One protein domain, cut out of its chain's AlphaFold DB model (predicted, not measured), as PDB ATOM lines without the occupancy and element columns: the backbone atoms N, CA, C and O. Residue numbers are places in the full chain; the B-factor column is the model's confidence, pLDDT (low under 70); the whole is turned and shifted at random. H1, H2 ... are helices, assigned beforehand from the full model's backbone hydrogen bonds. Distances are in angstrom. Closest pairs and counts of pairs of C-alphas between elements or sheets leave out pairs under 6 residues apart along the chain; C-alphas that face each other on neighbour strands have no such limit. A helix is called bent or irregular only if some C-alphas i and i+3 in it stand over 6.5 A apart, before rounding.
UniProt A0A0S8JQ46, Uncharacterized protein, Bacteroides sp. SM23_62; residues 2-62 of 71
ATOM      1  N   TYR A   2     141.381 246.592 130.708       93.56
ATOM      2  CA  TYR A   2     140.573 246.259 129.529       93.56
ATOM      3  C   TYR A   2     139.088 246.260 129.898       93.56
ATOM      4  O   TYR A   2     138.732 245.898 131.022       93.56
ATOM      5  N   ASN A   3     138.229 246.695 128.975       93.12
ATOM      6  CA  ASN A   3     136.780 246.686 129.164       93.12
ATOM      7  C   ASN A   3     136.173 245.514 128.389       93.12
ATOM      8  O   ASN A   3     135.876 245.642 127.211       93.12
ATOM      9  N   LEU A   4     135.922 244.401 129.074       93.38
ATOM     10  CA  LEU A   4     135.409 243.171 128.462       93.38
ATOM     11  C   LEU A   4     134.014 243.297 127.825       93.38
ATOM     12  O   LEU A   4     133.622 242.422 127.058       93.38
ATOM     13  N   THR A   5     133.246 244.338 128.163       94.69
ATOM     14  CA  THR A   5     131.919 244.557 127.564       94.69
ATOM     15  C   THR A   5     132.051 245.063 126.130       94.69
ATOM     16  O   THR A   5     131.319 244.608 125.254       94.69
ATOM     17  N   ASP A   6     133.004 245.969 125.902       91.44
ATOM     18  CA  ASP A   6     133.206 246.649 124.618       91.44
ATOM     19  C   ASP A   6     134.409 246.093 123.830       91.44
ATOM     20  O   ASP A   6     134.459 246.209 122.608       91.44
ATOM     21  N   ASP A   7     135.359 245.455 124.518       93.94
ATOM     22  CA  ASP A   7     136.588 244.843 124.000       93.94
ATOM     23  C   ASP A   7     136.817 243.468 124.670       93.94
ATOM     24  O   ASP A   7     137.681 243.318 125.540       93.94
ATOM     25  N   PRO A   8     136.012 242.447 124.314       94.88
ATOM     26  CA  PRO A   8     136.092 241.113 124.920       94.88
ATOM     27  C   PRO A   8     137.399 240.370 124.607       94.88
ATOM     28  O   PRO A   8     137.750 239.444 125.334       94.88
ATOM     29  N   ASP A   9     138.108 240.770 123.549       96.62
ATOM     30  CA  ASP A   9     139.388 240.186 123.135       96.62
ATOM     31  C   ASP A   9     140.605 240.923 123.744       96.62
ATOM     32  O   ASP A   9     141.743 240.600 123.403       96.62
ATOM     33  N   GLU A  10     140.383 241.903 124.636       93.69
ATOM     34  CA  GLU A  10     141.421 242.666 125.360       93.69
ATOM     35  C   GLU A  10     142.483 243.301 124.440       93.69
ATOM     36  O   GLU A  10     143.681 243.339 124.733       93.69
ATOM     37  N   THR A  11     142.052 243.800 123.286       95.69
ATOM     38  CA  THR A  11     142.944 244.362 122.266       95.69
ATOM     39  C   THR A  11     143.349 245.809 122.543       95.69
ATOM     40  O   THR A  11     144.336 246.291 121.979       95.69
ATOM     41  N   THR A  12     142.616 246.506 123.415       93.25
ATOM     42  CA  THR A  12     142.764 247.940 123.682       93.25
ATOM     43  C   THR A  12     143.024 248.216 125.162       93.25
ATOM     44  O   THR A  12     142.119 248.191 125.996       93.25
ATOM     45  N   ASP A  13     144.272 248.553 125.496       93.69
ATOM     46  CA  ASP A  13     144.647 248.910 126.867       93.69
ATOM     47  C   ASP A  13     144.215 250.343 127.223       93.69
ATOM     48  O   ASP A  13     144.800 251.325 126.767       93.69
ATOM     49  N   LEU A  14     143.229 250.454 128.114       93.12
ATOM     50  CA  LEU A  14     142.739 251.709 128.697       93.12
ATOM     51  C   LEU A  14     143.526 252.133 129.947       93.12
ATOM     52  O   LEU A  14     143.235 253.155 130.560       93.12
ATOM     53  N   GLY A  15     144.526 251.355 130.370       89.44
ATOM     54  CA  GLY A  15     145.255 251.583 131.621       89.44
ATOM     55  C   GLY A  15     146.099 252.857 131.643       89.44
ATOM     56  O   GLY A  15     146.425 253.350 132.719       89.44
ATOM     57  N   LYS A  16     146.452 253.385 130.469       88.69
ATOM     58  CA  LYS A  16     147.250 254.612 130.314       88.69
ATOM     59  C   LYS A  16     146.400 255.841 130.007       88.69
ATOM     60  O   LYS A  16     146.942 256.938 129.894       88.69
ATOM     61  N   ASP A  17     145.095 255.653 129.837       91.00
ATOM     62  CA  ASP A  17     144.178 256.732 129.526       91.00
ATOM     63  C   ASP A  17     143.799 257.491 130.802       91.00
ATOM     64  O   ASP A  17     143.321 256.916 131.784       91.00
ATOM     65  N   THR A  18     144.003 258.807 130.779       91.12
ATOM     66  CA  THR A  18     143.668 259.700 131.890       91.12
ATOM     67  C   THR A  18     142.183 259.684 132.237       91.12
ATOM     68  O   THR A  18     141.850 259.876 133.405       91.12
ATOM     69  N   GLU A  19     141.297 259.423 131.268       93.38
ATOM     70  CA  GLU A  19     139.849 259.330 131.513       93.38
ATOM     71  C   GLU A  19     139.502 258.172 132.465       93.38
ATOM     72  O   GLU A  19     138.572 258.263 133.266       93.38
ATOM     73  N   HIS A  20     140.312 257.112 132.453       92.75
ATOM     74  CA  HIS A  20     140.092 255.894 133.227       92.75
ATOM     75  C   HIS A  20     140.953 255.815 134.504       92.75
ATOM     76  O   HIS A  20     140.919 254.808 135.217       92.75
ATOM     77  N   ALA A  21     141.708 256.871 134.835       91.88
ATOM     78  CA  ALA A  21     142.705 256.861 135.909       91.88
ATOM     79  C   ALA A  21     142.127 256.527 137.298       91.88
ATOM     80  O   ALA A  21     142.755 255.807 138.083       91.88
ATOM     81  N   GLU A  22     140.917 257.001 137.612       93.94
ATOM     82  CA  GLU A  22     140.260 256.693 138.890       93.94
ATOM     83  C   GLU A  22     139.881 255.212 139.002       93.94
ATOM     84  O   GLU A  22     140.056 254.606 140.062       93.94
ATOM     85  N   ILE A  23     139.421 254.610 137.900       94.88
ATOM     86  CA  ILE A  23     139.060 253.191 137.845       94.88
ATOM     87  C   ILE A  23     140.318 252.339 138.025       94.88
ATOM     88  O   ILE A  23     140.330 251.438 138.866       94.88
ATOM     89  N   VAL A  24     141.394 252.666 137.303       93.94
ATOM     90  CA  VAL A  24     142.695 251.992 137.429       93.94
ATOM     91  C   VAL A  24     143.199 252.061 138.870       93.94
ATOM     92  O   VAL A  24     143.512 251.028 139.464       93.94
ATOM     93  N   THR A  25     143.181 253.251 139.477       93.50
ATOM     94  CA  THR A  25     143.583 253.444 140.879       93.50
ATOM     95  C   THR A  25     142.701 252.627 141.833       93.50
ATOM     96  O   THR A  25     143.192 252.031 142.794       93.50
ATOM     97  N   GLY A  26     141.390 252.567 141.579       95.25
ATOM     98  CA  GLY A  26     140.448 251.761 142.354       95.25
ATOM     99  C   GLY A  26     140.765 250.265 142.297       95.25
ATOM    100  O   GLY A  26     140.800 249.607 143.339       95.25
ATOM    101  N   MET A  27     141.058 249.738 141.107       94.75
ATOM    102  CA  MET A  27     141.456 248.339 140.919       94.75
ATOM    103  C   MET A  27     142.793 248.031 141.608       94.75
ATOM    104  O   MET A  27     142.896 247.040 142.332       94.75
ATOM    105  N   GLN A  28     143.793 248.905 141.457       94.94
ATOM    106  CA  GLN A  28     145.092 248.773 142.125       94.94
ATOM    107  C   GLN A  28     144.948 248.725 143.654       94.94
ATOM    108  O   GLN A  28     145.577 247.893 144.305       94.94
ATOM    109  N   ARG A  29     144.075 249.556 144.244       95.50
ATOM    110  CA  ARG A  29     143.781 249.515 145.690       95.50
ATOM    111  C   ARG A  29     143.149 248.196 146.125       95.50
ATOM    112  O   ARG A  29     143.532 247.660 147.158       95.50
ATOM    113  N   GLN A  30     142.197 247.667 145.357       96.19
ATOM    114  CA  GLN A  30     141.575 246.376 145.675       96.19
ATOM    115  C   GLN A  30     142.594 245.233 145.617       96.19
ATOM    116  O   GLN A  30     142.622 244.386 146.511       96.19
ATOM    117  N   MET A  31     143.469 245.244 144.610       94.38
ATOM    118  CA  MET A  31     144.564 244.284 144.497       94.38
ATOM    119  C   MET A  31     145.545 244.410 145.670       94.38
ATOM    120  O   MET A  31     145.890 243.404 146.286       94.38
ATOM    121  N   LEU A  32     145.931 245.636 146.034       94.62
ATOM    122  CA  LEU A  32     146.809 245.888 147.174       94.62
ATOM    123  C   LEU A  32     146.195 245.374 148.481       94.62
ATOM    124  O   LEU A  32     146.875 244.681 149.228       94.62
ATOM    125  N   ASN A  33     144.912 245.641 148.737       95.06
ATOM    126  CA  ASN A  33     144.226 245.123 149.924       95.06
ATOM    127  C   ASN A  33     144.291 243.593 149.979       95.06
ATOM    128  O   ASN A  33     144.626 243.019 151.011       95.06
ATOM    129  N   ARG A  34     144.062 242.920 148.843       95.12
ATOM    130  CA  ARG A  34     144.161 241.460 148.774       95.12
ATOM    131  C   ARG A  34     145.566 240.959 149.114       95.12
ATOM    132  O   ARG A  34     145.684 239.957 149.821       95.12
ATOM    133  N   PHE A  35     146.612 241.629 148.633       93.81
ATOM    134  CA  PHE A  35     147.989 241.295 148.997       93.81
ATOM    135  C   PHE A  35     148.261 241.525 150.482       93.81
ATOM    136  O   PHE A  35     148.789 240.629 151.134       93.81
ATOM    137  N   MET A  36     147.835 242.664 151.031       93.25
ATOM    138  CA  MET A  36     147.982 242.964 152.457       93.25
ATOM    139  C   MET A  36     147.309 241.910 153.348       93.25
ATOM    140  O   MET A  36     147.852 241.554 154.390       93.25
ATOM    141  N   ASP A  37     146.167 241.374 152.914       95.56
ATOM    142  CA  ASP A  37     145.400 240.386 153.677       95.56
ATOM    143  C   ASP A  37     145.959 238.959 153.592       95.56
ATOM    144  O   ASP A  37     145.656 238.127 154.449       95.56
ATOM    145  N   THR A  38     146.704 238.622 152.534       92.81
ATOM    146  CA  THR A  38     147.046 237.217 152.234       92.81
ATOM    147  C   THR A  38     148.521 236.914 152.090       92.81
ATOM    148  O   THR A  38     148.913 235.756 152.244       92.81
ATOM    149  N   HIS A  39     149.346 237.910 151.791       89.75
ATOM    150  CA  HIS A  39     150.765 237.691 151.603       89.75
ATOM    151  C   HIS A  39     151.452 237.541 152.973       89.75
ATOM    152  O   HIS A  39     151.293 238.416 153.827       89.75
ATOM    153  N   PRO A  40     152.246 236.476 153.203       90.19
ATOM    154  CA  PRO A  40     152.806 236.160 154.523       90.19
ATOM    155  C   PRO A  40     153.674 237.284 155.101       90.19
ATOM    156  O   PRO A  40     153.760 237.449 156.314       90.19
ATOM    157  N   ASP A  41     154.279 238.086 154.230       88.62
ATOM    158  CA  ASP A  41     155.178 239.173 154.609       88.62
ATOM    159  C   ASP A  41     154.568 240.570 154.474       88.62
ATOM    160  O   ASP A  41     155.301 241.551 154.524       88.62
ATOM    161  N   ALA A  42     153.248 240.698 154.310       88.56
ATOM    162  CA  ALA A  42     152.597 242.005 154.176       88.56
ATOM    163  C   ALA A  42     152.927 242.983 155.322       88.56
ATOM    164  O   ALA A  42     152.986 244.191 155.107       88.56
ATOM    165  N   MET A  43     153.202 242.470 156.526       88.31
ATOM    166  CA  MET A  43     153.608 243.280 157.682       88.31
ATOM    167  C   MET A  43     154.998 243.926 157.538       88.31
ATOM    168  O   MET A  43     155.302 244.860 158.272       88.31
ATOM    169  N   ASN A  44     155.834 243.452 156.608       87.38
ATOM    170  CA  ASN A  44     157.174 243.992 156.352       87.38
ATOM    171  C   ASN A  44     157.167 245.132 155.318       87.38
ATOM    172  O   ASN A  44     158.220 245.690 155.005       87.38
ATOM    173  N   LEU A  45     156.002 245.465 154.756       87.56
ATOM    174  CA  LEU A  45     155.873 246.500 153.742       87.56
ATOM    175  C   LEU A  45     156.028 247.897 154.359       87.56
ATOM    176  O   LEU A  45     155.339 248.252 155.313       87.56
ATOM    177  N   SER A  46     156.893 248.722 153.768       87.06
ATOM    178  CA  SER A  46     157.078 250.112 154.197       87.06
ATOM    179  C   SER A  46     155.820 250.955 153.948       87.06
ATOM    180  O   SER A  46     155.261 250.976 152.846       87.06
ATOM    181  N   GLU A  47     155.388 251.705 154.965       82.81
ATOM    182  CA  GLU A  47     154.174 252.525 154.895       82.81
ATOM    183  C   GLU A  47     154.285 253.673 153.880       82.81
ATOM    184  O   GLU A  47     153.278 254.035 153.263       82.81
ATOM    185  N   GLY A  48     155.499 254.199 153.669       88.56
ATOM    186  CA  GLY A  48     155.773 255.382 152.844       88.56
ATOM    187  C   GLY A  48     155.733 255.160 151.331       88.56
ATOM    188  O   GLY A  48     155.892 256.122 150.584       88.56
ATOM    189  N   LEU A  49     155.528 253.923 150.879       89.06
ATOM    190  CA  LEU A  49     155.451 253.588 149.459       89.06
ATOM    191  C   LEU A  49     154.098 253.999 148.854       89.06
ATOM    192  O   LEU A  49     153.036 253.871 149.482       89.06
ATOM    193  N   SER A  50     154.137 254.449 147.603       91.12
ATOM    194  CA  SER A  50     152.952 254.640 146.764       91.12
ATOM    195  C   SER A  50     152.246 253.308 146.481       91.12
ATOM    196  O   SER A  50     152.781 252.228 146.725       91.12
ATOM    197  N   ILE A  51     151.016 253.361 145.962       90.06
ATOM    198  CA  ILE A  51     150.248 252.147 145.635       90.06
ATOM    199  C   ILE A  51     151.006 251.275 144.625       90.06
ATOM    200  O   ILE A  51     151.080 250.064 144.810       90.06
ATOM    201  N   GLU A  52     151.593 251.881 143.592       89.06
ATOM    202  CA  GLU A  52     152.333 251.156 142.556       89.06
ATOM    203  C   GLU A  52     153.598 250.504 143.118       89.06
ATOM    204  O   GLU A  52     153.810 249.315 142.907       89.06
ATOM    205  N   GLU A  53     154.383 251.233 143.915       90.00
ATOM    206  CA  GLU A  53     155.576 250.684 144.574       90.00
ATOM    207  C   GLU A  53     155.229 249.535 145.529       90.00
ATOM    208  O   GLU A  53     155.947 248.538 145.589       90.00
ATOM    209  N   LYS A  54     154.101 249.630 146.244       92.38
ATOM    210  CA  LYS A  54     153.609 248.539 147.097       92.38
ATOM    211  C   LYS A  54     153.234 247.304 146.284       92.38
ATOM    212  O   LYS A  54     153.552 246.195 146.693       92.38
ATOM    213  N   LEU A  55     152.575 247.478 145.140       92.06
ATOM    214  CA  LEU A  55     152.241 246.364 144.250       92.06
ATOM    215  C   LEU A  55     153.498 245.721 143.651       92.06
ATOM    216  O   LEU A  55     153.582 244.497 143.616       92.06
ATOM    217  N   ILE A  56     154.489 246.522 143.249       90.56
ATOM    218  CA  ILE A  56     155.791 246.023 142.782       90.56
ATOM    219  C   ILE A  56     156.458 245.184 143.877       90.56
ATOM    220  O   ILE A  56     156.870 244.061 143.605       90.56
ATOM    221  N   TRP A  57     156.466 245.668 145.124       89.69
ATOM    222  CA  TRP A  57     157.039 244.947 146.266       89.69
ATOM    223  C   TRP A  57     156.446 243.540 146.457       89.69
ATOM    224  O   TRP A  57     157.167 242.617 146.826       89.69
ATOM    225  N   PHE A  58     155.147 243.354 146.191       89.38
ATOM    226  CA  PHE A  58     154.499 242.037 146.260       89.38
ATOM    227  C   PHE A  58     154.770 241.146 145.042       89.38
ATOM    228  O   PHE A  58     154.698 239.921 145.155       89.38
ATOM    229  N   CYS A  59     155.030 241.741 143.879       85.44
ATOM    230  CA  CYS A  59     155.210 241.026 142.616       85.44
ATOM    231  C   CYS A  59     156.666 240.624 142.354       85.44
ATOM    232  O   CYS A  59     156.908 239.675 141.606       85.44
ATOM    233  N   GLU A  60     157.633 241.328 142.940       80.19
ATOM    234  CA  GLU A  60     159.043 241.005 142.771       80.19
ATOM    235  C   GLU A  60     159.467 239.882 143.730       80.19
ATOM    236  O   GLU A  60     159.225 239.958 144.940       80.19
ATOM    237  N   PRO A  61     160.109 238.811 143.224       74.38
ATOM    238  CA  PRO A  61     160.711 237.827 144.100       74.38
ATOM    239  C   PRO A  61     161.763 238.534 144.950       74.38
ATOM    240  O   PRO A  61     162.668 239.185 144.429       74.38
ATOM    241  N   ARG A  62     161.650 238.379 146.271       65.69
ATOM    242  CA  ARG A  62     162.692 238.785 147.213       65.69
ATOM    243  C   ARG A  62     163.873 237.848 147.022       65.69
ATOM    244  O   ARG A  62     164.008 236.850 147.728       65.69
TER     245      ARG A  62
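What this domain is: This is residues 2 to 62 of the 71 residues of an uncharacterized protein of Bacteroides sp. SM23_62 (UniProt A0A0S8JQ46). One long helix, H1, runs along much of an elongated body, and a short helix, H2, packs slantwise on residues 28 to 35 of it. The unnamed residues 2 to 17 form a loop region near one end, and the long link of residues 39 to 50 folds the chain back at the other. The printed part has 61 residues with two named helices, H1 then H2, and no named strand. The class is all helix, though under half of the residues are in named elements; the whole is loose, with a radius of gyration of the C-alphas of 13.9 A and spans of 40 by 21 by 18 A.

Where its parts are: H1, residues 18 to 38, begins at C-alpha 18 (143.668, 259.700, 131.890) and is 30.5 A long. It is irregular: C-alphas 19 and 22 are 7.8 A apart. H2, residues 51 to 59, is 12.5 A long and ends at C-alpha 59 (155.210, 241.026, 142.616).

How they stand to each other: H1, with residues 28 to 35 alone, touches H2; the closest C-alphas, of Leu 32 and Leu 55, are 6.2 A apart. They run the same way at a steep tilt of 46 degrees. Every O i to N i+4 pair is within hydrogen-bond range in H2, and 15 of 17 in H1.

The domain as a whole: The C-alphas farthest apart, of Asp 6 and Asn 44, are 39.9 A apart. Residues 17 to 22, of which 18 to 22 belong to H1, stand free. The printed part has no cut, and residue 62 has pLDDT under 70.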